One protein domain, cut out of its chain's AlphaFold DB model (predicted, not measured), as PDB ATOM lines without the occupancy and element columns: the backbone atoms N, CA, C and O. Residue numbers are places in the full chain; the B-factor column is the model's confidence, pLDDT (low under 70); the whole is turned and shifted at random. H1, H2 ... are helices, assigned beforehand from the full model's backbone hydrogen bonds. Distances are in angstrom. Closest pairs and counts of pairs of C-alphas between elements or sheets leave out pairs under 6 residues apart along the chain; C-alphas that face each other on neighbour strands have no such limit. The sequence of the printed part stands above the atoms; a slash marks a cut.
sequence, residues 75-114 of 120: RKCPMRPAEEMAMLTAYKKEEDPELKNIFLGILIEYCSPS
ATOM      1  N   ARG A  75     156.348 102.666 143.223       79.31
ATOM      2  CA  ARG A  75     157.382 103.392 143.953       79.31
ATOM      3  C   ARG A  75     156.783 104.637 144.603       79.31
ATOM      4  O   ARG A  75     155.938 105.312 144.020       79.31
ATOM      5  N   LYS A  76     157.239 104.950 145.813       76.06
ATOM      6  CA  LYS A  76     156.846 106.187 146.494       76.06
ATOM      7  C   LYS A  76     157.400 107.382 145.721       76.06
ATOM      8  O   LYS A  76     158.585 107.370 145.391       76.06
ATOM      9  N   CYS A  77     156.572 108.401 145.476       79.12
ATOM     10  CA  CYS A  77     157.094 109.659 144.958       79.12
ATOM     11  C   CYS A  77     158.024 110.290 146.016       79.12
ATOM     12  O   CYS A  77     157.639 110.365 147.186       79.12
ATOM     13  N   PRO A  78     159.254 110.707 145.653       79.75
ATOM     14  CA  PRO A  78     160.165 111.380 146.570       79.75
ATOM     15  C   PRO A  78     159.763 112.840 146.817       79.75
ATOM     16  O   PRO A  78     160.252 113.442 147.771       79.75
ATOM     17  N   MET A  79     158.889 113.409 145.978       83.94
ATOM     18  CA  MET A  79     158.318 114.732 146.207       83.94
ATOM     19  C   MET A  79     157.432 114.716 147.450       83.94
ATOM     20  O   MET A  79     156.715 113.752 147.729       83.94
ATOM     21  N   ARG A  80     157.444 115.820 148.193       84.38
ATOM     22  CA  ARG A  80     156.442 116.056 149.231       84.38
ATOM     23  C   ARG A  80     155.066 116.186 148.567       84.38
ATOM     24  O   ARG A  80     154.985 116.743 147.473       84.38
ATOM     25  N   PRO A  81     153.967 115.814 149.244       83.31
ATOM     26  CA  PRO A  81     152.625 115.903 148.659       83.31
ATOM     27  C   PRO A  81     152.264 117.289 148.094       83.31
ATOM     28  O   PRO A  81     151.558 117.401 147.099       83.31
ATOM     29  N   ALA A  82     152.770 118.369 148.702       85.00
ATOM     30  CA  ALA A  82     152.563 119.728 148.200       85.00
ATOM     31  C   ALA A  82     153.332 120.022 146.897       85.00
ATOM     32  O   ALA A  82     152.817 120.727 146.034       85.00
ATOM     33  N   GLU A  83     154.547 119.485 146.753       86.12
ATOM     34  CA  GLU A  83     155.367 119.620 145.539       86.12
ATOM     35  C   GLU A  83     154.727 118.838 144.386       86.12
ATOM     36  O   GLU A  83     154.557 119.365 143.288       86.12
ATOM     37  N   GLU A  84     154.270 117.622 144.678       84.31
ATOM     38  CA  GLU A  84     153.518 116.774 143.759       84.31
ATOM     39  C   GLU A  84     152.241 117.464 143.248       84.31
ATOM     40  O   GLU A  84     152.027 117.592 142.041       84.31
ATOM     41  N   MET A  85     151.415 117.985 144.161       84.56
ATOM     42  CA  MET A  85     150.177 118.688 143.809       84.56
ATOM     43  C   MET A  85     150.427 119.963 143.001       84.56
ATOM     44  O   MET A  85     149.635 120.294 142.111       84.56
ATOM     45  N   ALA A  86     151.513 120.687 143.286       87.88
ATOM     46  CA  ALA A  86     151.898 121.866 142.519       87.88
ATOM     47  C   ALA A  86     152.249 121.490 141.072       87.88
ATOM     48  O   ALA A  86     151.735 122.112 140.140       87.88
ATOM     49  N   MET A  87     153.042 120.429 140.885       87.88
ATOM     50  CA  MET A  87     153.406 119.918 139.563       87.88
ATOM     51  C   MET A  87     152.197 119.411 138.778       87.88
ATOM     52  O   MET A  87     152.044 119.748 137.605       87.88
ATOM     53  N   LEU A  88     151.298 118.663 139.423       85.62
ATOM     54  CA  LEU A  88     150.076 118.178 138.783       85.62
ATOM     55  C   LEU A  88     149.158 119.336 138.365       85.62
ATOM     56  O   LEU A  88     148.574 119.323 137.281       85.62
ATOM     57  N   THR A  89     149.050 120.367 139.206       88.44
ATOM     58  CA  THR A  89     148.265 121.568 138.895       88.44
ATOM     59  C   THR A  89     148.861 122.331 137.714       88.44
ATOM     60  O   THR A  89     148.110 122.763 136.840       88.44
ATOM     61  N   ALA A  90     150.189 122.479 137.671       89.75
ATOM     62  CA  ALA A  90     150.892 123.097 136.551       89.75
ATOM     63  C   ALA A  90     150.662 122.308 135.255       89.75
ATOM     64  O   ALA A  90     150.226 122.884 134.264       89.75
ATOM     65  N   TYR A  91     150.823 120.982 135.293       87.88
ATOM     66  CA  TYR A  91     150.546 120.098 134.158       87.88
ATOM     67  C   TYR A  91     149.116 120.255 133.612       87.88
ATOM     68  O   TYR A  91     148.918 120.409 132.405       87.88
ATOM     69  N   LYS A  92     148.108 120.234 134.495       85.56
ATOM     70  CA  LYS A  92     146.692 120.322 134.102       85.56
ATOM     71  C   LYS A  92     146.332 121.671 133.477       85.56
ATOM     72  O   LYS A  92     145.512 121.704 132.564       85.56
ATOM     73  N   LYS A  93     146.922 122.761 133.975       91.31
ATOM     74  CA  LYS A  93     146.651 124.130 133.509       91.31
ATOM     75  C   LYS A  93     147.452 124.533 132.276       91.31
ATOM     76  O   LYS A  93     147.078 125.506 131.637       91.31
ATOM     77  N   GLU A  94     148.535 123.825 131.970       93.50
ATOM     78  CA  GLU A  94     149.385 124.166 130.836       93.50
ATOM     79  C   GLU A  94     148.688 123.869 129.501       93.50
ATOM     80  O   GLU A  94     148.148 122.772 129.287       93.50
ATOM     81  N   GLU A  95     148.721 124.854 128.606       90.88
ATOM     82  CA  GLU A  95     148.183 124.775 127.245       90.88
ATOM     83  C   GLU A  95     149.301 124.611 126.211       90.88
ATOM     84  O   GLU A  95     149.073 123.992 125.169       90.88
ATOM     85  N   ASP A  96     150.515 125.091 126.510       91.44
ATOM     86  CA  ASP A  96     151.677 124.909 125.651       91.44
ATOM     87  C   ASP A  96     152.111 123.427 125.618       91.44
ATOM     88  O   ASP A  96     152.461 122.852 126.654       91.44
ATOM     89  N   PRO A  97     152.121 122.769 124.444       82.31
ATOM     90  CA  PRO A  97     152.434 121.345 124.358       82.31
ATOM     91  C   PRO A  97     153.857 120.985 124.792       82.31
ATOM     92  O   PRO A  97     154.085 119.868 125.262       82.31
ATOM     93  N   GLU A  98     154.829 121.879 124.607       84.06
ATOM     94  CA  GLU A  98     156.227 121.616 124.955       84.06
ATOM     95  C   GLU A  98     156.399 121.644 126.475       84.06
ATOM     96  O   GLU A  98     156.864 120.670 127.074       84.06
ATOM     97  N   LEU A  99     155.903 122.700 127.118       86.31
ATOM     98  CA  LEU A  99     155.939 122.864 128.564       86.31
ATOM     99  C   LEU A  99     155.070 121.824 129.285       86.31
ATOM    100  O   LEU A  99     155.486 121.256 130.299       86.31
ATOM    101  N   LYS A 100     153.921 121.458 128.707       85.12
ATOM    102  CA  LYS A 100     153.072 120.375 129.222       85.12
ATOM    103  C   LYS A 100     153.795 119.028 129.228       85.12
ATOM    104  O   LYS A 100     153.693 118.274 130.196       85.12
ATOM    105  N   ASN A 101     154.569 118.730 128.182       80.38
ATOM    106  CA  ASN A 101     155.396 117.522 128.128       80.38
ATOM    107  C   ASN A 101     156.549 117.557 129.145       80.38
ATOM    108  O   ASN A 101     156.876 116.513 129.708       80.38
ATOM    109  N   ILE A 102     157.128 118.729 129.428       85.75
ATOM    110  CA  ILE A 102     158.149 118.880 130.479       85.75
ATOM    111  C   ILE A 102     157.558 118.540 131.852       85.75
ATOM    112  O   ILE A 102     158.124 117.719 132.576       85.75
ATOM    113  N   PHE A 103     156.399 119.105 132.201       86.38
ATOM    114  CA  PHE A 103     155.736 118.806 133.476       86.38
ATOM    115  C   PHE A 103     155.355 117.330 133.601       86.38
ATOM    116  O   PHE A 103     155.576 116.723 134.650       86.38
ATOM    117  N   LEU A 104     154.857 116.729 132.518       81.94
ATOM    118  CA  LEU A 104     154.590 115.294 132.460       81.94
ATOM    119  C   LEU A 104     155.863 114.464 132.674       81.94
ATOM    120  O   LEU A 104     155.835 113.475 133.402       81.94
ATOM    121  N   GLY A 105     156.979 114.870 132.065       80.44
ATOM    122  CA  GLY A 105     158.279 114.228 132.233       80.44
ATOM    123  C   GLY A 105     158.740 114.224 133.689       80.44
ATOM    124  O   GLY A 105     159.131 113.174 134.189       80.44
ATOM    125  N   ILE A 106     158.604 115.357 134.386       83.44
ATOM    126  CA  ILE A 106     158.935 115.486 135.814       83.44
ATOM    127  C   ILE A 106     158.058 114.554 136.663       83.44
ATOM    128  O   ILE A 106     158.569 113.818 137.506       83.44
ATOM    129  N   LEU A 107     156.741 114.538 136.429       80.94
ATOM    130  CA  LEU A 107     155.834 113.633 137.145       80.94
ATOM    131  C   LEU A 107     156.207 112.164 136.913       80.94
ATOM    132  O   LEU A 107     156.226 111.388 137.858       80.94
ATOM    133  N   ILE A 108     156.557 111.792 135.681       77.94
ATOM    134  CA  ILE A 108     156.977 110.435 135.314       77.94
ATOM    135  C   ILE A 108     158.316 110.038 135.945       77.94
ATOM    136  O   ILE A 108     158.495 108.875 136.311       77.94
ATOM    137  N   GLU A 109     159.272 110.962 136.004       77.25
ATOM    138  CA  GLU A 109     160.627 110.713 136.498       77.25
ATOM    139  C   GLU A 109     160.612 110.500 138.013       77.25
ATOM    140  O   GLU A 109     161.086 109.477 138.518       77.25
ATOM    141  N   TYR A 110     159.979 111.416 138.741       75.19
ATOM    142  CA  TYR A 110     159.999 111.399 140.198       75.19
ATOM    143  C   TYR A 110     158.853 110.577 140.777       75.19
ATOM    144  O   TYR A 110     159.072 109.759 141.670       75.19
ATOM    145  N   CYS A 111     157.644 110.743 140.262       74.19
ATOM    146  CA  CYS A 111     156.465 110.117 140.828       74.19
ATOM    147  C   CYS A 111     156.023 108.874 140.043       74.19
ATOM    148  O   CYS A 111     156.434 108.613 138.910       74.19
ATOM    149  N   SER A 112     155.199 108.046 140.686       68.50
ATOM    150  CA  SER A 112     154.649 106.878 140.014       68.50
ATOM    151  C   SER A 112     153.549 107.283 139.022       68.50
ATOM    152  O   SER A 112     152.638 108.009 139.416       68.50
ATOM    153  N   PRO A 113     153.543 106.764 137.780       62.00
ATOM    154  CA  PRO A 113     152.462 107.032 136.834       62.00
ATOM    155  C   PRO A 113     151.089 106.570 137.319       62.00
ATOM    156  O   PRO A 113     150.094 107.207 136.993       62.00
ATOM    157  N   SER A 114     151.028 105.502 138.124       60.88
ATOM    158  CA  SER A 114     149.766 104.974 138.663       60.88
ATOM    159  C   SER A 114     149.030 105.989 139.538       60.88
ATOM    160  O   SER A 114     147.805 105.959 139.616       60.88
TER     161      SER A 114
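AT A GLANCE: This is residues 75 to 114 of the 120 residues of an uncharacterized protein of uncultured Coprococcus sp (UniProt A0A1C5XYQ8). Two helices of similar length, H1 and H2, lie side by side and run opposite ways, joined at one end by a tight turn: a single helical hairpin. Short tails with no named element, residues 75 to 80 and 111 to 114, lie at the other end. The printed part has 40 residues with two named helices, H1 then H2, and no named strand; its class is all helix. The whole is compact, with a radius of gyration of the C-alphas of 9.8 A, and its outline is elongated, spanning 28 by 17 by 13 A.

IN THESE COORDINATES: Start at C-alpha 75, at (157.382, 103.392, 143.953), and go along residues 75 to 80 to reach H1. Find C-alpha 81 at (152.625, 115.903, 148.659); from there H1, residues 81 to 93, runs 18.2 A to C-alpha 93. After residues 94 to 96 comes H2, residues 97 to 110, the longest helix with 14 residues. It runs 20.2 A from C-alpha 97 at (152.434, 121.345, 124.358) to C-alpha 110 at (159.999, 111.399, 140.198).

HOW THE PARTS SIT: Look at Tyr 91 in H1 and Phe 103 in H2: their C-alphas, the closest of the two helices, are 5.4 A apart. H1 and H2 touch, with 9 pairs of C-alphas within 8 A, and their centres are 10.8 A apart. Their lines stand at a shallow tilt of 23 degrees, and they run opposite ways. The two form a helical hairpin over a tight link of 3 residues. In both H1 and H2, every O i to N i+4 pair is within hydrogen-bond range.

THE WHOLE: The two C-alphas farthest apart, those of Arg 75 and Asp 96, are 28.8 A from each other. The first and last printed C-alphas, of Arg 75 and Ser 114, are 9.4 A apart. The printed part has no cut. In the B-factor column, the mean pLDDT of the printed part of this model is 82.5; look at residues 112 to 114 for the values under 70.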